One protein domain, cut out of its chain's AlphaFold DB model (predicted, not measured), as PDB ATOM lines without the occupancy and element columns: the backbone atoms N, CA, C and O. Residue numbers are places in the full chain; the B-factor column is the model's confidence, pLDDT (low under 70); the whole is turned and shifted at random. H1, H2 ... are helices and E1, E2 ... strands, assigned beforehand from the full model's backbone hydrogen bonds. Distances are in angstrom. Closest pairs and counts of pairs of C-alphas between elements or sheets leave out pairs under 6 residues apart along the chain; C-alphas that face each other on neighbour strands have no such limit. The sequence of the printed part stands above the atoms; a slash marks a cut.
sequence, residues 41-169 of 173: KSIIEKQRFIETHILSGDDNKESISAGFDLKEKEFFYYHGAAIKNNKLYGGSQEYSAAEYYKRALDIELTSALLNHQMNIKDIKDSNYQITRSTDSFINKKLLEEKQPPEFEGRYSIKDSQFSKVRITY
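AT A GLANCE: This is residues 41 to 169 of the 173 residues of an uncharacterized protein of Streptococcus parasanguinis DORA_23_24 (UniProt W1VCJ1). A curved wall of five antiparallel strands, E1 to E5, has the longest helix, H2, slantwise over one face and no helix over the other, and the E1-E2 hairpin reaches well past the shorter strands at its tip. A looser second part follows: a two-stranded ribbon, E6 and E7, with the short helix H4 near one end and the touching pair H5 and H6 beyond the other, while the short helix H3 lies between the two parts. The printed part has 129 residues with six named helices and seven named strands, in the order H1 E1 E2 E3 E4 E5 H2 H3 H4 E6 H5 H6 E7. The class is mixed, helices and strands. The whole is compact, with a radius of gyration of the C-alphas of 15.7 A, and spans 42 by 34 by 34 A.

IN THESE COORDINATES: The large sheet begins with E1, residues 49 to 56, 22.9 A long, from C-alpha 49 at (-28.763, -35.828, -27.550). E2, residues 61 to 69, runs 23.9 A and bends by 59 degrees at residue 64. E3, residues 74 to 77, E4, residues 81 to 84, and E5, residues 87 to 90, have four residues each. H2, residues 97 to 108, runs 16.2 A and starts at C-alpha 97, (-39.389, -49.971, -28.599). H1, residues 41 to 47, precedes the sheet and is 10.1 A long. After H2 come H3, residues 110 to 114, H4, residues 120 to 125, and E6, residues 129 to 133, 13.8 A long. H5, residues 140 to 144, and H6, residues 150 to 156, precede E7, residues 164 to 168, which is 13.3 A long and ends at C-alpha 168, (-19.091, -34.721, -10.575).

HOW THE PARTS SIT: The large sheet is a meander, each strand the antiparallel neighbour of the one before, with E1 and E5 as its edge strands. In the hairpin E1 and E2, N 52 and O 66 are 2.8 A apart, within hydrogen-bond range. So are N 67 and O 76 of the hairpin E2 and E3, at 2.8 A, N 83 and O 75 of the hairpin E3 and E4, at 2.8 A, and N 89 and O 82 of the hairpin E4 and E5, at 2.8 A. H2 is on this sheet at a height of 9.2 A, giving two layers, a helix on one face of a sheet. It lies over E2 and E3, and only just over E4, with 3 of its C-alphas; on the local plane it runs slantwise to the strands, at 39 degrees to E2. The closest C-alphas of H2 and E5 are those of Ala 97 and Leu 88, 4.9 A apart. H2 and H6 are close but not clearly touching, with the C-alphas of Ile 107 and Glu 150 closest at 6.6 A; they run the same way at a steep tilt of 69 degrees, only just short of about perpendicular. H3 is close to H6 but not clearly touching it, with Thr 110 and Phe 151 closest at 6.7 A between C-alphas. H1 is not on the large sheet; it is close to H3 but not clearly touching, the C-alphas of Lys 41 and Leu 114 being 5.2 A apart. H5 and H6 touch, with the C-alphas of Leu 143 and Glu 152 closest at 6.3 A. E6 and E7 are antiparallel neighbours, with N 130 and O 167 within hydrogen-bond range at 2.9 A. H4 touches no helix; its closest C-alpha to E6 is that of Ile 123, 6.8 A from that of Gln 129. Every O i to N i+4 pair is within hydrogen-bond range in H1, H2, H3, H4 and H6; H5 has 0 of 1, but 2 of 2 O i to N i+3 pairs.

THE WHOLE: The two C-alphas farthest apart, those of Gln 93 and Asp 125, are 45.3 A from each other. The printed part has no cut, and no link is long; those from E5 to H2, E6 to H5 and H6 to E7 are short, the others tight. The mean pLDDT of the printed part is 83.3, with values under 70 at residues 41 to 45, 47, 56 to 60, 62 and 115 to 118.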
ATOM      1  N   LYS A  41     -33.179 -33.659 -15.043       66.75
ATOM      2  CA  LYS A  41     -33.959 -34.266 -16.127       66.75
ATOM      3  C   LYS A  41     -34.336 -33.270 -17.224       66.75
ATOM      4  O   LYS A  41     -34.071 -33.542 -18.383       66.75
ATOM      5  N   SER A  42     -34.882 -32.106 -16.877       68.75
ATOM      6  CA  SER A  42     -35.267 -31.076 -17.852       68.75
ATOM      7  C   SER A  42     -34.069 -30.424 -18.550       68.75
ATOM      8  O   SER A  42     -34.159 -30.096 -19.730       68.75
ATOM      9  N   ILE A  43     -32.928 -30.288 -17.864       66.56
ATOM     10  CA  ILE A  43     -31.678 -29.806 -18.473       66.56
ATOM     11  C   ILE A  43     -31.192 -30.812 -19.521       66.56
ATOM     12  O   ILE A  43     -30.845 -30.430 -20.636       66.56
ATOM     13  N   ILE A  44     -31.213 -32.099 -19.177       69.19
ATOM     14  CA  ILE A  44     -30.798 -33.179 -20.067       69.19
ATOM     15  C   ILE A  44     -31.783 -33.303 -21.246       69.19
ATOM     16  O   ILE A  44     -31.355 -33.347 -22.396       69.19
ATOM     17  N   GLU A  45     -33.095 -33.259 -20.999       67.75
ATOM     18  CA  GLU A  45     -34.140 -33.280 -22.039       67.75
ATOM     19  C   GLU A  45     -33.980 -32.149 -23.065       67.75
ATOM     20  O   GLU A  45     -34.275 -32.346 -24.246       67.75
ATOM     21  N   LYS A  46     -33.450 -30.989 -22.658       70.31
ATOM     22  CA  LYS A  46     -33.139 -29.877 -23.569       70.31
ATOM     23  C   LYS A  46     -31.921 -30.106 -24.456       70.31
ATOM     24  O   LYS A  46     -31.910 -29.588 -25.571       70.31
ATOM     25  N   GLN A  47     -30.914 -30.848 -23.989       68.38
ATOM     26  CA  GLN A  47     -29.716 -31.151 -24.787       68.38
ATOM     27  C   GLN A  47     -30.052 -32.006 -26.011       68.38
ATOM     28  O   GLN A  47     -29.297 -32.014 -26.981       68.38
ATOM     29  N   ARG A  48     -31.231 -32.651 -25.993       77.31
ATOM     30  CA  ARG A  48     -31.794 -33.534 -27.020       77.31
ATOM     31  C   ARG A  48     -30.974 -34.795 -27.240       77.31
ATOM     32  O   ARG A  48     -31.573 -35.857 -27.250       77.31
ATOM     33  N   PHE A  49     -29.659 -34.700 -27.371       85.00
ATOM     34  CA  PHE A  49     -28.763 -35.828 -27.550       85.00
ATOM     35  C   PHE A  49     -27.932 -36.066 -26.292       85.00
ATOM     36  O   PHE A  49     -27.369 -35.130 -25.728       85.00
ATOM     37  N   ILE A  50     -27.859 -37.322 -25.863       85.62
ATOM     38  CA  ILE A  50     -26.952 -37.773 -24.808       85.62
ATOM     39  C   ILE A  50     -26.099 -38.882 -25.383       85.62
ATOM     40  O   ILE A  50     -26.628 -39.799 -26.006       85.62
ATOM     41  N   GLU A  51     -24.810 -38.825 -25.097       86.38
ATOM     42  CA  GLU A  51     -23.913 -39.950 -25.266       86.38
ATOM     43  C   GLU A  51     -23.390 -40.363 -23.893       86.38
ATOM     44  O   GLU A  51     -23.017 -39.530 -23.063       86.38
ATOM     45  N   THR A  52     -23.450 -41.659 -23.631       85.19
ATOM     46  CA  THR A  52     -22.945 -42.278 -22.408       85.19
ATOM     47  C   THR A  52     -21.766 -43.147 -22.790       85.19
ATOM     48  O   THR A  52     -21.827 -43.852 -23.795       85.19
ATOM     49  N   HIS A  53     -20.699 -43.074 -22.002       81.25
ATOM     50  CA  HIS A  53     -19.476 -43.827 -22.235       81.25
ATOM     51  C   HIS A  53     -19.098 -44.564 -20.957       81.25
ATOM     52  O   HIS A  53     -18.930 -43.954 -19.898       81.25
ATOM     53  N   ILE A  54     -18.918 -45.874 -21.070       75.00
ATOM     54  CA  ILE A  54     -18.297 -46.696 -20.040       75.00
ATOM     55  C   ILE A  54     -16.833 -46.848 -20.432       75.00
ATOM     56  O   ILE A  54     -16.502 -47.432 -21.468       75.00
ATOM     57  N   LEU A  55     -15.945 -46.313 -19.602       75.75
ATOM     58  CA  LEU A  55     -14.502 -46.464 -19.766       75.75
ATOM     59  C   LEU A  55     -14.074 -47.787 -19.114       75.75
ATOM     60  O   LEU A  55     -14.467 -48.054 -17.975       75.75
ATOM     61  N   SER A  56     -13.301 -48.620 -19.814       63.72
ATOM     62  CA  SER A  56     -12.749 -49.850 -19.232       63.72
ATOM     63  C   SER A  56     -11.299 -49.670 -18.789       63.72
ATOM     64  O   SER A  56     -10.511 -48.987 -19.436       63.72
ATOM     65  N   GLY A  57     -10.953 -50.344 -17.686       62.47
ATOM     66  CA  GLY A  57      -9.573 -50.620 -17.279       62.47
ATOM     67  C   GLY A  57      -8.692 -49.413 -16.932       62.47
ATOM     68  O   GLY A  57      -9.153 -48.287 -16.771       62.47
ATOM     69  N   ASP A  58      -7.391 -49.697 -16.796       59.81
ATOM     70  CA  ASP A  58      -6.349 -48.747 -16.377       59.81
ATOM     71  C   ASP A  58      -6.029 -47.665 -17.427       59.81
ATOM     72  O   ASP A  58      -5.408 -46.655 -17.097       59.81
ATOM     73  N   ASP A  59      -6.433 -47.847 -18.690       69.19
ATOM     74  CA  ASP A  59      -6.120 -46.930 -19.791       69.19
ATOM     75  C   ASP A  59      -7.278 -45.999 -20.185       69.19
ATOM     76  O   ASP A  59      -7.124 -45.211 -21.121       69.19
ATOM     77  N   ASN A  60      -8.401 -46.037 -19.450       66.31
ATOM     78  CA  ASN A  60      -9.599 -45.226 -19.702       66.31
ATOM     79  C   ASN A  60     -10.081 -45.296 -21.161       66.31
ATOM     80  O   ASN A  60     -10.650 -44.328 -21.674       66.31
ATOM     81  N   LYS A  61      -9.837 -46.410 -21.861       70.44
ATOM     82  CA  LYS A  61     -10.351 -46.561 -23.219       70.44
ATOM     83  C   LYS A  61     -11.856 -46.753 -23.167       70.44
ATOM     84  O   LYS A  61     -12.390 -47.482 -22.331       70.44
ATOM     85  N   GLU A  62     -12.540 -46.079 -24.079       68.56
ATOM     86  CA  GLU A  62     -13.970 -46.252 -24.255       68.56
ATOM     87  C   GLU A  62     -14.264 -47.709 -24.609       68.56
ATOM     88  O   GLU A  62     -13.691 -48.269 -25.545       68.56
ATOM     89  N   SER A  63     -15.123 -48.333 -23.811       70.44
ATOM     90  CA  SER A  63     -15.422 -49.757 -23.923       70.44
ATOM     91  C   SER A  63     -16.834 -50.021 -24.411       70.44
ATOM     92  O   SER A  63     -17.053 -50.975 -25.152       70.44
ATOM     93  N   ILE A  64     -17.775 -49.167 -24.013       76.31
ATOM     94  CA  ILE A  64     -19.186 -49.255 -24.365       76.31
ATOM     95  C   ILE A  64     -19.720 -47.833 -24.464       76.31
ATOM     96  O   ILE A  64     -19.433 -47.013 -23.590       76.31
ATOM     97  N   SER A  65     -20.529 -47.566 -25.486       84.94
ATOM     98  CA  SER A  65     -21.319 -46.344 -25.553       84.94
ATOM     99  C   SER A  65     -22.755 -46.568 -25.991       84.94
ATOM    100  O   SER A  65     -23.086 -47.486 -26.758       84.94
ATOM    101  N   ALA A  66     -23.613 -45.696 -25.467       89.88
ATOM    102  CA  ALA A  66     -25.008 -45.588 -25.850       89.88
ATOM    103  C   ALA A  66     -25.371 -44.130 -26.141       89.88
ATOM    104  O   ALA A  66     -25.092 -43.231 -25.342       89.88
ATOM    105  N   GLY A  67     -26.017 -43.920 -27.285       91.44
ATOM    106  CA  GLY A  67     -26.539 -42.640 -27.737       91.44
ATOM    107  C   GLY A  67     -28.058 -42.583 -27.605       91.44
ATOM    108  O   GLY A  67     -28.757 -43.539 -27.947       91.44
ATOM    109  N   PHE A  68     -28.580 -41.446 -27.159       91.44
ATOM    110  CA  PHE A  68     -30.010 -41.197 -26.987       91.44
ATOM    111  C   PHE A  68     -30.407 -39.880 -27.655       91.44
ATOM    112  O   PHE A  68     -29.805 -38.858 -27.354       91.44
ATOM    113  N   ASP A  69     -31.461 -39.874 -28.478       90.56
ATOM    114  CA  ASP A  69     -32.266 -38.670 -28.744       90.56
ATOM    115  C   ASP A  69     -33.452 -38.682 -27.767       90.56
ATOM    116  O   ASP A  69     -34.352 -39.516 -27.877       90.56
ATOM    117  N   LEU A  70     -33.460 -37.779 -26.789       86.50
ATOM    118  CA  LEU A  70     -34.521 -37.638 -25.792       86.50
ATOM    119  C   LEU A  70     -35.843 -37.113 -26.354       86.50
ATOM    120  O   LEU A  70     -36.904 -37.392 -25.790       86.50
ATOM    121  N   LYS A  71     -35.799 -36.358 -27.454       85.94
ATOM    122  CA  LYS A  71     -36.987 -35.762 -28.074       85.94
ATOM    123  C   LYS A  71     -37.702 -36.777 -28.953       85.94
ATOM    124  O   LYS A  71     -38.903 -36.987 -28.798       85.94
ATOM    125  N   GLU A  72     -36.958 -37.401 -29.857       89.38
ATOM    126  CA  GLU A  72     -37.500 -38.382 -30.805       89.38
ATOM    127  C   GLU A  72     -37.560 -39.798 -30.208       89.38
ATOM    128  O   GLU A  72     -38.137 -40.705 -30.807       89.38
ATOM    129  N   LYS A  73     -37.005 -39.981 -28.998       91.12
ATOM    130  CA  LYS A  73     -36.864 -41.272 -28.307       91.12
ATOM    131  C   LYS A  73     -36.137 -42.304 -29.164       91.12
ATOM    132  O   LYS A  73     -36.505 -43.478 -29.219       91.12
ATOM    133  N   GLU A  74     -35.109 -41.837 -29.860       93.81
ATOM    134  CA  GLU A  74     -34.219 -42.682 -30.643       93.81
ATOM    135  C   GLU A  74     -33.042 -43.111 -29.786       93.81
ATOM    136  O   GLU A  74     -32.631 -42.411 -28.861       93.81
ATOM    137  N   PHE A  75     -32.516 -44.287 -30.082       93.56
ATOM    138  CA  PHE A  75     -31.483 -44.912 -29.278       93.56
ATOM    139  C   PHE A  75     -30.524 -45.673 -30.172       93.56
ATOM    140  O   PHE A  75     -30.932 -46.277 -31.164       93.56
ATOM    141  N   PHE A  76     -29.258 -45.672 -29.794       92.62
ATOM    142  CA  PHE A  76     -28.235 -46.496 -30.399       92.62
ATOM    143  C   PHE A  76     -27.351 -47.065 -29.298       92.62
ATOM    144  O   PHE A  76     -26.888 -46.330 -28.432       92.62
ATOM    145  N   TYR A  77     -27.092 -48.362 -29.360       89.50
ATOM    146  CA  TYR A  77     -26.172 -49.056 -28.479       89.50
ATOM    147  C   TYR A  77     -25.153 -49.811 -29.301       89.50
ATOM    148  O   TYR A  77     -25.514 -50.627 -30.157       89.50
ATOM    149  N   TYR A  78     -23.882 -49.563 -28.998       81.62
ATOM    150  CA  TYR A  78     -22.759 -50.098 -29.754       81.62
ATOM    151  C   TYR A  78     -22.824 -51.628 -29.933       81.62
ATOM    152  O   TYR A  78     -22.553 -52.135 -31.020       81.62
ATOM    153  N   HIS A  79     -23.281 -52.374 -28.919       80.12
ATOM    154  CA  HIS A  79     -23.385 -53.839 -28.978       80.12
ATOM    155  C   HIS A  79     -24.651 -54.379 -29.673       80.12
ATOM    156  O   HIS A  79     -25.018 -55.538 -29.478       80.12
ATOM    157  N   GLY A  80     -25.300 -53.580 -30.526       84.81
ATOM    158  CA  GLY A  80     -26.236 -54.100 -31.526       84.81
ATOM    159  C   GLY A  80     -27.716 -53.946 -31.190       84.81
ATOM    160  O   GLY A  80     -28.515 -54.817 -31.536       84.81
ATOM    161  N   ALA A  81     -28.098 -52.843 -30.545       92.62
ATOM    162  CA  ALA A  81     -29.497 -52.441 -30.440       92.62
ATOM    163  C   ALA A  81     -29.672 -50.993 -30.908       92.62
ATOM    164  O   ALA A  81     -28.836 -50.137 -30.631       92.62
ATOM    165  N   ALA A  82     -30.759 -50.709 -31.618       94.75
ATOM    166  CA  ALA A  82     -31.098 -49.356 -32.039       94.75
ATOM    167  C   ALA A  82     -32.612 -49.152 -32.083       94.75
ATOM    168  O   ALA A  82     -33.368 -50.073 -32.393       94.75
ATOM    169  N   ILE A  83     -33.061 -47.929 -31.819       95.75
ATOM    170  CA  ILE A  83     -34.453 -47.514 -31.955       95.75
ATOM    171  C   ILE A  83     -34.510 -46.333 -32.907       95.75
ATOM    172  O   ILE A  83     -33.906 -45.293 -32.656       95.75
ATOM    173  N   LYS A  84     -35.272 -46.491 -33.991       94.94
ATOM    174  CA  LYS A  84     -35.506 -45.447 -34.993       94.94
ATOM    175  C   LYS A  84     -36.964 -45.477 -35.420       94.94
ATOM    176  O   LYS A  84     -37.481 -46.550 -35.728       94.94
ATOM    177  N   ASN A  85     -37.626 -44.318 -35.447       94.19
ATOM    178  CA  ASN A  85     -39.046 -44.195 -35.802       94.19
ATOM    179  C   ASN A  85     -39.947 -45.146 -34.985       94.19
ATOM    180  O   ASN A  85     -40.789 -45.848 -35.544       94.19
ATOM    181  N   ASN A  86     -39.725 -45.211 -33.665       92.44
ATOM    182  CA  ASN A  86     -40.451 -46.088 -32.734       92.44
ATOM    183  C   ASN A  86     -40.367 -47.598 -33.065       92.44
ATOM    184  O   ASN A  86     -41.231 -48.382 -32.673       92.44
ATOM    185  N   LYS A  87     -39.325 -48.019 -33.788       94.56
ATOM    186  CA  LYS A  87     -39.048 -49.422 -34.102       94.56
ATOM    187  C   LYS A  87     -37.708 -49.839 -33.509       94.56
ATOM    188  O   LYS A  87     -36.716 -49.144 -33.709       94.56
ATOM    189  N   LEU A  88     -37.707 -50.972 -32.808       94.69
ATOM    190  CA  LEU A  88     -36.518 -51.612 -32.251       94.69
ATOM    191  C   LEU A  88     -35.848 -52.491 -33.318       94.69
ATOM    192  O   LEU A  88     -36.512 -53.262 -34.013       94.69
ATOM    193  N   TYR A  89     -34.533 -52.366 -33.434       93.12
ATOM    194  CA  TYR A  89     -33.662 -53.163 -34.287       93.12
ATOM    195  C   TYR A  89     -32.602 -53.821 -33.402       93.12
ATOM    196  O   TYR A  89     -31.902 -53.123 -32.671       93.12
ATOM    197  N   GLY A  90     -32.480 -55.148 -33.465       91.19
ATOM    198  CA  GLY A  90     -31.618 -55.899 -32.546       91.19
ATOM    199  C   GLY A  90     -32.140 -55.891 -31.103       91.19
ATOM    200  O   GLY A  90     -33.315 -55.611 -30.868       91.19
ATOM    201  N   GLY A  91     -31.280 -56.231 -30.138       84.75
ATOM    202  CA  GLY A  91     -31.666 -56.362 -28.727       84.75
ATOM    203  C   GLY A  91     -32.718 -57.453 -28.450       84.75
ATOM    204  O   GLY A  91     -33.088 -58.240 -29.326       84.75
ATOM    205  N   SER A  92     -33.198 -57.514 -27.202       79.81
ATOM    206  CA  SER A  92     -34.274 -58.436 -26.812       79.81
ATOM    207  C   SER A  92     -35.600 -58.026 -27.452       79.81
ATOM    208  O   SER A  92     -36.079 -56.916 -27.228       79.81
ATOM    209  N   GLN A  93     -36.212 -58.951 -28.193       77.38
ATOM    210  CA  GLN A  93     -37.528 -58.767 -28.818       77.38
ATOM    211  C   GLN A  93     -38.694 -58.937 -27.826       77.38
ATOM    212  O   GLN A  93     -39.853 -58.886 -28.226       77.38
ATOM    213  N   GLU A  94     -38.404 -59.152 -26.539       85.75
ATOM    214  CA  GLU A  94     -39.421 -59.242 -25.484       85.75
ATOM    215  C   GLU A  94     -40.031 -57.877 -25.130       85.75
ATOM    216  O   GLU A  94     -41.112 -57.829 -24.548       85.75
ATOM    217  N   TYR A  95     -39.359 -56.776 -25.478       86.94
ATOM    218  CA  TYR A  95     -39.786 -55.417 -25.148       86.94
ATOM    219  C   TYR A  95     -40.240 -54.658 -26.392       86.94
ATOM    220  O   TYR A  95     -39.620 -54.737 -27.456       86.94
ATOM    221  N   SER A  96     -41.284 -53.840 -26.247       92.06
ATOM    222  CA  SER A  96     -41.592 -52.817 -27.250       92.06
ATOM    223  C   SER A  96     -40.460 -51.784 -27.342       92.06
ATOM    224  O   SER A  96     -39.680 -51.608 -26.405       92.06
ATOM    225  N   ALA A  97     -40.387 -51.035 -28.448       93.56
ATOM    226  CA  ALA A  97     -39.389 -49.971 -28.599       93.56
ATOM    227  C   ALA A  97     -39.457 -48.942 -27.454       93.56
ATOM    228  O   ALA A  97     -38.431 -48.540 -26.918       93.56
ATOM    229  N   ALA A  98     -40.663 -48.561 -27.023       92.62
ATOM    230  CA  ALA A  98     -40.846 -47.611 -25.929       92.62
ATOM    231  C   ALA A  98     -40.357 -48.157 -24.574       92.62
ATOM    232  O   ALA A  98     -39.716 -47.429 -23.814       92.62
ATOM    233  N   GLU A  99     -40.638 -49.428 -24.274       90.94
ATOM    234  CA  GLU A  99     -40.163 -50.083 -23.049       90.94
ATOM    235  C   GLU A  99     -38.646 -50.250 -23.065       90.94
ATOM    236  O   GLU A  99     -37.985 -49.918 -22.081       90.94
ATOM    237  N   TYR A 100     -38.088 -50.687 -24.198       91.38
ATOM    238  CA  TYR A 100     -36.647 -50.836 -24.376       91.38
ATOM    239  C   TYR A 100     -35.933 -49.493 -24.188       91.38
ATOM    240  O   TYR A 100     -34.960 -49.415 -23.444       91.38
ATOM    241  N   TYR A 101     -36.451 -48.422 -24.797       91.38
ATOM    242  CA  TYR A 101     -35.909 -47.070 -24.660       91.38
ATOM    243  C   TYR A 101     -35.873 -46.602 -23.201       91.38
ATOM    244  O   TYR A 101     -34.835 -46.156 -22.713       91.38
ATOM    245  N   LYS A 102     -37.001 -46.727 -22.484       88.44
ATOM    246  CA  LYS A 102     -37.081 -46.351 -21.065       88.44
ATOM    247  C   LYS A 102     -36.067 -47.142 -20.242       88.44
ATOM    248  O   LYS A 102     -35.365 -46.568 -19.418       88.44
ATOM    249  N   ARG A 103     -35.987 -48.449 -20.479       87.38
ATOM    250  CA  ARG A 103     -35.095 -49.342 -19.746       87.38
ATOM    251  C   ARG A 103     -33.622 -49.023 -20.004       87.38
ATOM    252  O   ARG A 103     -32.848 -48.988 -19.057       87.38
ATOM    253  N   ALA A 104     -33.255 -48.737 -21.252       88.94
ATOM    254  CA  ALA A 104     -31.909 -48.295 -21.601       88.94
ATOM    255  C   ALA A 104     -31.552 -46.969 -20.910       88.94
ATOM    256  O   ALA A 104     -30.468 -46.859 -20.349       88.94
ATOM    257  N   LEU A 105     -32.472 -45.997 -20.863       87.38
ATOM    258  CA  LEU A 105     -32.260 -44.755 -20.109       87.38
ATOM    259  C   LEU A 105     -32.054 -45.002 -18.611       87.38
ATOM    260  O   LEU A 105     -31.144 -44.424 -18.021       87.38
ATOM    261  N   ASP A 106     -32.891 -45.843 -17.999       84.75
ATOM    262  CA  ASP A 106     -32.795 -46.154 -16.569       84.75
ATOM    263  C   ASP A 106     -31.471 -46.873 -16.229       84.75
ATOM    264  O   ASP A 106     -30.930 -46.674 -15.142       84.75
ATOM    265  N   ILE A 107     -30.930 -47.668 -17.161       82.94
ATOM    266  CA  ILE A 107     -29.641 -48.363 -17.020       82.94
ATOM    267  C   ILE A 107     -28.459 -47.410 -17.216       82.94
ATOM    268  O   ILE A 107     -27.622 -47.301 -16.323       82.94
ATOM    269  N   GLU A 108     -28.396 -46.710 -18.349       84.94
ATOM    270  CA  GLU A 108     -27.205 -45.946 -18.749       84.94
ATOM    271  C   GLU A 108     -27.093 -44.604 -18.022       84.94
ATOM    272  O   GLU A 108     -26.009 -44.175 -17.630       84.94
ATOM    273  N   LEU A 109     -28.221 -43.917 -17.811       80.25
ATOM    274  CA  LEU A 109     -28.226 -42.587 -17.208       80.25
ATOM    275  C   LEU A 109     -28.462 -42.630 -15.694       80.25
ATOM    276  O   LEU A 109     -28.237 -41.622 -15.035       80.25
ATOM    277  N   THR A 110     -28.855 -43.788 -15.141       75.44
ATOM    278  CA  THR A 110     -29.188 -44.050 -13.728       75.44
ATOM    279  C   THR A 110     -30.245 -43.109 -13.115       75.44
ATOM    280  O   THR A 110     -30.385 -41.925 -13.440       75.44
ATOM    281  N   SER A 111     -31.000 -43.603 -12.130       70.50
ATOM    282  CA  SER A 111     -31.890 -42.752 -11.331       70.50
ATOM    283  C   SER A 111     -31.164 -41.585 -10.660       70.50
ATOM    284  O   SER A 111     -31.786 -40.549 -10.411       70.50
ATOM    285  N   ALA A 112     -29.867 -41.738 -10.366       71.88
ATOM    286  CA  ALA A 112     -29.078 -40.725  -9.683       71.88
ATOM    287  C   ALA A 112     -28.999 -39.414 -10.479       71.88
ATOM    288  O   ALA A 112     -29.011 -38.340  -9.876       71.88
ATOM    289  N   LEU A 113     -28.974 -39.482 -11.817       75.56
ATOM    290  CA  LEU A 113     -29.010 -38.295 -12.677       75.56
ATOM    291  C   LEU A 113     -30.446 -37.903 -13.044       75.56
ATOM    292  O   LEU A 113     -30.767 -36.713 -13.079       75.56
ATOM    293  N   LEU A 114     -31.319 -38.890 -13.275       70.69
ATOM    294  CA  LEU A 114     -32.675 -38.672 -13.789       70.69
ATOM    295  C   LEU A 114     -33.685 -38.161 -12.753       70.69
ATOM    296  O   LEU A 114     -34.593 -37.409 -13.105       70.69
ATOM    297  N   ASN A 115     -33.557 -38.557 -11.488       66.25
ATOM    298  CA  ASN A 115     -34.563 -38.267 -10.458       66.25
ATOM    299  C   ASN A 115     -34.098 -37.258  -9.405       66.25
ATOM    300  O   ASN A 115     -34.897 -36.834  -8.567       66.25
ATOM    301  N   HIS A 116     -32.829 -36.854  -9.434       69.75
ATOM    302  CA  HIS A 116     -32.299 -35.932  -8.443       69.75
ATOM    303  C   HIS A 116     -32.640 -34.475  -8.789       69.75
ATOM    304  O   HIS A 116     -32.268 -33.954  -9.836       69.75
ATOM    305  N   GLN A 117     -33.355 -33.785  -7.901       66.88
ATOM    306  CA  GLN A 117     -33.606 -32.354  -8.056       66.88
ATOM    307  C   GLN A 117     -32.340 -31.579  -7.689       66.88
ATOM    308  O   GLN A 117     -32.007 -31.450  -6.515       66.88
ATOM    309  N   MET A 118     -31.645 -31.069  -8.702       69.06
ATOM    310  CA  MET A 118     -30.447 -30.251  -8.549       69.06
ATOM    311  C   MET A 118     -30.574 -28.986  -9.370       69.06
ATOM    312  O   MET A 118     -30.969 -29.044 -10.533       69.06
ATOM    313  N   ASN A 119     -30.200 -27.855  -8.777       73.12
ATOM    314  CA  ASN A 119     -30.085 -26.600  -9.504       73.12
ATOM    315  C   ASN A 119     -28.605 -26.239  -9.738       73.12
ATOM    316  O   ASN A 119     -27.705 -26.690  -9.027       73.12
ATOM    317  N   ILE A 120     -28.355 -25.385 -10.734       77.06
ATOM    318  CA  ILE A 120     -27.001 -24.945 -11.116       77.06
ATOM    319  C   ILE A 120     -26.271 -24.261  -9.950       77.06
ATOM    320  O   ILE A 120     -25.050 -24.376  -9.838       77.06
ATOM    321  N   LYS A 121     -26.992 -23.549  -9.075       82.00
ATOM    322  CA  LYS A 121     -26.396 -22.877  -7.916       82.00
ATOM    323  C   LYS A 121     -25.827 -23.898  -6.931       82.00
ATOM    324  O   LYS A 121     -24.677 -23.758  -6.542       82.00
ATOM    325  N   ASP A 122     -26.578 -24.940  -6.599       83.19
ATOM    326  CA  ASP A 122     -26.138 -26.004  -5.697       83.19
ATOM    327  C   ASP A 122     -24.926 -26.751  -6.274       83.19
ATOM    328  O   ASP A 122     -23.992 -27.077  -5.543       83.19
ATOM    329  N   ILE A 123     -24.892 -26.958  -7.598       83.88
ATOM    330  CA  ILE A 123     -23.723 -27.532  -8.279       83.88
ATOM    331  C   ILE A 123     -22.504 -26.614  -8.104       83.88
ATOM    332  O   ILE A 123     -21.452 -27.082  -7.665       83.88
ATOM    333  N   LYS A 124     -22.638 -25.312  -8.385       85.94
ATOM    334  CA  LYS A 124     -21.546 -24.332  -8.239       85.94
ATOM    335  C   LYS A 124     -21.055 -24.228  -6.791       85.94
ATOM    336  O   LYS A 124     -19.851 -24.304  -6.555       85.94
ATOM    337  N   ASP A 125     -21.971 -24.135  -5.832       90.06
ATOM    338  CA  ASP A 125     -21.662 -24.023  -4.402       90.06
ATOM    339  C   ASP A 125     -20.985 -25.291  -3.854       90.06
ATOM    340  O   ASP A 125     -20.176 -25.220  -2.930       90.06
ATOM    341  N   SER A 126     -21.269 -26.455  -4.448       88.69
ATOM    342  CA  SER A 126     -20.611 -27.727  -4.115       88.69
ATOM    343  C   SER A 126     -19.221 -27.900  -4.744       88.69
ATOM    344  O   SER A 126     -18.635 -28.977  -4.646       88.69
ATOM    345  N   ASN A 127     -18.691 -26.869  -5.414       92.81
ATOM    346  CA  ASN A 127     -17.499 -26.970  -6.255       92.81
ATOM    347  C   ASN A 127     -17.625 -28.115  -7.276       92.81
ATOM    348  O   ASN A 127     -16.706 -28.913  -7.459       92.81
ATOM    349  N   TYR A 128     -18.779 -28.174  -7.948       90.06
ATOM    350  CA  TYR A 128     -19.056 -29.108  -9.039       90.06
ATOM    351  C   TYR A 128     -19.035 -30.588  -8.621       90.06
ATOM    352  O   TYR A 128     -18.975 -31.468  -9.478       90.06
ATOM    353  N   GLN A 129     -19.102 -30.886  -7.319       91.44
ATOM    354  CA  GLN A 129     -19.037 -32.249  -6.805       91.44
ATOM    355  C   GLN A 129     -19.983 -32.451  -5.622       91.44
ATOM    356  O   GLN A 129     -19.858 -31.836  -4.566       91.44
ATOM    357  N   ILE A 130     -20.883 -33.421  -5.753       87.12
ATOM    358  CA  ILE A 130     -21.898 -33.709  -4.740       87.12
ATOM    359  C   ILE A 130     -21.715 -35.130  -4.263       87.12
ATOM    360  O   ILE A 130     -21.618 -36.054  -5.059       87.12
ATOM    361  N   THR A 131     -21.653 -35.320  -2.948       90.62
ATOM    362  CA  THR A 131     -21.616 -36.648  -2.331       90.62
ATOM    363  C   THR A 131     -22.736 -36.763  -1.305       90.62
ATOM    364  O   THR A 131     -22.844 -35.922  -0.404       90.62
ATOM    365  N   ARG A 132     -23.582 -37.787  -1.443       87.31
ATOM    366  CA  ARG A 132     -24.713 -38.081  -0.541       87.31
ATOM    367  C   ARG A 132     -24.810 -39.581  -0.275       87.31
ATOM    368  O   ARG A 132     -24.091 -40.365  -0.895       87.31
ATOM    369  N   SER A 133     -25.670 -39.966   0.667       88.88
ATOM    370  CA  SER A 133     -26.025 -41.372   0.862       88.88
ATOM    371  C   SER A 133     -26.690 -41.929  -0.393       88.88
ATOM    372  O   SER A 133     -27.386 -41.208  -1.109       88.88
ATOM    373  N   THR A 134     -26.512 -43.222  -0.634       86.69
ATOM    374  CA  THR A 134     -27.122 -43.929  -1.769       86.69
ATOM    375  C   THR A 134     -28.648 -43.805  -1.761       86.69
ATOM    376  O   THR A 134     -29.245 -43.547  -2.803       86.69
ATOM    377  N   ASP A 135     -29.273 -43.835  -0.576       86.88
ATOM    378  CA  ASP A 135     -30.717 -43.616  -0.387       86.88
ATOM    379  C   ASP A 135     -31.244 -42.321  -1.017       86.88
ATOM    380  O   ASP A 135     -32.415 -42.250  -1.383       86.88
ATOM    381  N   SER A 136     -30.395 -41.294  -1.146       84.19
ATOM    382  CA  SER A 136     -30.779 -40.003  -1.731       84.19
ATOM    383  C   SER A 136     -30.988 -40.069  -3.249       84.19
ATOM    384  O   SER A 136     -31.579 -39.154  -3.818       84.19
ATOM    385  N   PHE A 137     -30.483 -41.119  -3.903       84.25
ATOM    386  CA  PHE A 137     -30.454 -41.258  -5.362       84.25
ATOM    387  C   PHE A 137     -31.267 -42.443  -5.888       84.25
ATOM    388  O   PHE A 137     -31.662 -42.438  -7.052       84.25
ATOM    389  N   ILE A 138     -31.516 -43.455  -5.059       86.81
ATOM    390  CA  ILE A 138     -32.169 -44.699  -5.477       86.81
ATOM    391  C   ILE A 138     -33.639 -44.480  -5.822       86.81
ATOM    392  O   ILE A 138     -34.419 -43.973  -5.009       86.81
ATOM    393  N   ASN A 139     -34.053 -44.956  -6.999       87.19
ATOM    394  CA  ASN A 139     -35.467 -45.072  -7.317       87.19
ATOM    395  C   ASN A 139     -36.017 -46.415  -6.827       87.19
ATOM    396  O   ASN A 139     -35.987 -47.421  -7.532       87.19
ATOM    397  N   LYS A 140     -36.603 -46.414  -5.626       87.69
ATOM    398  CA  LYS A 140     -37.155 -47.630  -5.006       87.69
ATOM    399  C   LYS A 140     -38.212 -48.342  -5.856       87.69
ATOM    400  O   LYS A 140     -38.370 -49.544  -5.705       87.69
ATOM    401  N   LYS A 141     -38.896 -47.640  -6.769       88.00
ATOM    402  CA  LYS A 141     -39.885 -48.257  -7.668       88.00
ATOM    403  C   LYS A 141     -39.249 -49.231  -8.662       88.00
ATOM    404  O   LYS A 141     -39.894 -50.191  -9.053       88.00
ATOM    405  N   LEU A 142     -37.997 -48.996  -9.061       87.38
ATOM    406  CA  LEU A 142     -37.300 -49.865 -10.014       87.38
ATOM    407  C   LEU A 142     -36.836 -51.178  -9.365       87.38
ATOM    408  O   LEU A 142     -36.542 -52.128 -10.078       87.38
ATOM    409  N   LEU A 143     -36.823 -51.266  -8.028       88.50
ATOM    410  CA  LEU A 143     -36.494 -52.494  -7.291       88.50
ATOM    411  C   LEU A 143     -37.524 -53.610  -7.478       88.50
ATOM    412  O   LEU A 143     -37.206 -54.775  -7.264       88.50
ATOM    413  N   GLU A 144     -38.749 -53.249  -7.857       88.62
ATOM    414  CA  GLU A 144     -39.843 -54.189  -8.106       88.62
ATOM    415  C   GLU A 144     -39.790 -54.777  -9.526       88.62
ATOM    416  O   GLU A 144     -40.516 -55.724  -9.834       88.62
ATOM    417  N   GLU A 145     -38.939 -54.238 -10.409       85.00
ATOM    418  CA  GLU A 145     -38.775 -54.781 -11.753       85.00
ATOM    419  C   GLU A 145     -38.138 -56.175 -11.703       85.00
ATOM    420  O   GLU A 145     -37.230 -56.440 -10.917       85.00
ATOM    421  N   LYS A 146     -38.557 -57.068 -12.614       82.75
ATOM    422  CA  LYS A 146     -37.991 -58.428 -12.743       82.75
ATOM    423  C   LYS A 146     -36.461 -58.412 -12.850       82.75
ATOM    424  O   LYS A 146     -35.791 -59.345 -12.416       82.75
ATOM    425  N   GLN A 147     -35.928 -57.368 -13.471       82.56
ATOM    426  CA  GLN A 147     -34.507 -57.101 -13.587       82.56
ATOM    427  C   GLN A 147     -34.304 -55.597 -13.338       82.56
ATOM    428  O   GLN A 147     -34.479 -54.820 -14.279       82.56
ATOM    429  N   PRO A 148     -33.991 -55.155 -12.112       87.62
ATOM    430  CA  PRO A 148     -33.708 -53.747 -11.853       87.62
ATOM    431  C   PRO A 148     -32.444 -53.299 -12.610       87.62
ATOM    432  O   PRO A 148     -31.570 -54.134 -12.875       87.62
ATOM    433  N   PRO A 149     -32.303 -52.000 -12.938       87.19
ATOM    434  CA  PRO A 149     -31.034 -51.446 -13.400       87.19
ATOM    435  C   PRO A 149     -29.904 -51.717 -12.405       87.19
ATOM    436  O   PRO A 149     -30.142 -51.920 -11.215       87.19
ATOM    437  N   GLU A 150     -28.658 -51.712 -12.882       84.69
ATOM    438  CA  GLU A 150     -27.508 -52.132 -12.076       84.69
ATOM    439  C   GLU A 150     -27.353 -51.322 -10.781       84.69
ATOM    440  O   GLU A 150     -27.093 -51.893  -9.721       84.69
ATOM    441  N   PHE A 151     -27.557 -50.006 -10.845       86.56
ATOM    442  CA  PHE A 151     -27.435 -49.123  -9.689       86.56
ATOM    443  C   PHE A 151     -28.412 -49.506  -8.561       86.56
ATOM    444  O   PHE A 151     -28.004 -49.724  -7.416       86.56
ATOM    445  N   GLU A 152     -29.691 -49.678  -8.893       89.25
ATOM    446  CA  GLU A 152     -30.731 -50.164  -7.989       89.25
ATOM    447  C   GLU A 152     -30.533 -51.615  -7.549       89.25
ATOM    448  O   GLU A 152     -30.706 -51.941  -6.372       89.25
ATOM    449  N   GLY A 153     -30.137 -52.488  -8.473       89.00
ATOM    450  CA  GLY A 153     -29.865 -53.892  -8.185       89.00
ATOM    451  C   GLY A 153     -28.769 -54.047  -7.133       89.00
ATOM    452  O   GLY A 153     -28.944 -54.783  -6.162       89.00
ATOM    453  N   ARG A 154     -27.670 -53.293  -7.263       87.31
ATOM    454  CA  ARG A 154     -26.559 -53.306  -6.299       87.31
ATOM    455  C   ARG A 154     -26.952 -52.756  -4.932       87.31
ATOM    456  O   ARG A 154     -26.488 -53.279  -3.924       87.31
ATOM    457  N   TYR A 155     -27.838 -51.763  -4.877       87.44
ATOM    458  CA  TYR A 155     -28.371 -51.255  -3.609       87.44
ATOM    459  C   TYR A 155     -29.134 -52.324  -2.806       87.44
ATOM    460  O   TYR A 155     -29.071 -52.333  -1.577       87.44
ATOM    461  N   SER A 156     -29.815 -53.259  -3.471       83.19
ATOM    462  CA  SER A 156     -30.544 -54.344  -2.793       83.19
ATOM    463  C   SER A 156     -29.661 -55.500  -2.319       83.19
ATOM    464  O   SER A 156     -30.087 -56.294  -1.479       83.19
ATOM    465  N   ILE A 157     -28.433 -55.615  -2.828       86.06
ATOM    466  CA  ILE A 157     -27.510 -56.697  -2.476       86.06
ATOM    467  C   ILE A 157     -26.668 -56.252  -1.281       86.06
ATOM    468  O   ILE A 157     -25.812 -55.380  -1.405       86.06
ATOM    469  N   LYS A 158     -26.880 -56.888  -0.122       78.56
ATOM    470  CA  LYS A 158     -26.230 -56.529   1.153       78.56
ATOM    471  C   LYS A 158     -24.703 -56.394   1.046       78.56
ATOM    472  O   LYS A 158     -24.143 -55.448   1.587       78.56
ATOM    473  N   ASP A 159     -24.054 -57.286   0.301       80.38
ATOM    474  CA  ASP A 159     -22.590 -57.316   0.163       80.38
ATOM    475  C   ASP A 159     -22.053 -56.384  -0.941       80.38
ATOM    476  O   ASP A 159     -20.845 -56.247  -1.112       80.38
ATOM    477  N   SER A 160     -22.932 -55.734  -1.709       78.56
ATOM    478  CA  SER A 160     -22.585 -54.775  -2.773       78.56
ATOM    479  C   SER A 160     -23.157 -53.377  -2.523       78.56
ATOM    480  O   SER A 160     -23.129 -52.529  -3.417       78.56
ATOM    481  N   GLN A 161     -23.670 -53.122  -1.315       78.44
ATOM    482  CA  GLN A 161     -24.254 -51.836  -0.967       78.44
ATOM    483  C   GLN A 161     -23.201 -50.731  -0.939       78.44
ATOM    484  O   GLN A 161     -22.249 -50.740  -0.156       78.44
ATOM    485  N   PHE A 162     -23.430 -49.712  -1.757       83.19
ATOM    486  CA  PHE A 162     -22.684 -48.469  -1.675       83.19
ATOM    487  C   PHE A 162     -23.152 -47.673  -0.458       83.19
ATOM    488  O   PHE A 162     -24.353 -47.517  -0.233       83.19
ATOM    489  N   SER A 163     -22.220 -47.095   0.296       84.88
ATOM    490  CA  SER A 163     -22.554 -46.193   1.407       84.88
ATOM    491  C   SER A 163     -22.799 -44.755   0.945       84.88
ATOM    492  O   SER A 163     -23.549 -44.009   1.583       84.88
ATOM    493  N   LYS A 164     -22.157 -44.346  -0.154       89.25
ATOM    494  CA  LYS A 164     -22.235 -42.998  -0.715       89.25
ATOM    495  C   LYS A 164     -22.119 -43.036  -2.230       89.25
ATOM    496  O   LYS A 164     -21.403 -43.865  -2.781       89.25
ATOM    497  N   VAL A 165     -22.747 -42.058  -2.865       87.44
ATOM    498  CA  VAL A 165     -22.655 -41.810  -4.304       87.44
ATOM    499  C   VAL A 165     -22.113 -40.407  -4.505       87.44
ATOM    500  O   VAL A 165     -22.502 -39.477  -3.788       87.44
ATOM    501  N   ARG A 166     -21.189 -40.270  -5.456       89.00
ATOM    502  CA  ARG A 166     -20.583 -39.001  -5.843       89.00
ATOM    503  C   ARG A 166     -20.916 -38.699  -7.296       89.00
ATOM    504  O   ARG A 166     -20.630 -39.518  -8.159       89.00
ATOM    505  N   ILE A 167     -21.457 -37.512  -7.544       85.38
ATOM    506  CA  ILE A 167     -21.687 -36.978  -8.886       85.38
ATOM    507  C   ILE A 167     -20.736 -35.799  -9.076       85.38
ATOM    508  O   ILE A 167     -20.675 -34.913  -8.217       85.38
ATOM    509  N   THR A 168     -20.000 -35.801 -10.183       86.81
ATOM    510  CA  THR A 168     -19.091 -34.721 -10.575       86.81
ATOM    511  C   THR A 168     -19.600 -34.107 -11.868       86.81
ATOM    512  O   THR A 168     -19.966 -34.827 -12.793       86.81
ATOM    513  N   TYR A 169     -19.619 -32.781 -11.931       83.12
ATOM    514  CA  TYR A 169     -20.092 -32.030 -13.087       83.12
ATOM    515  C   TYR A 169     -18.924 -31.320 -13.782       83.12
ATOM    516  O   TYR A 169     -17.994 -30.848 -13.125       83.12
TER     517      TYR A 169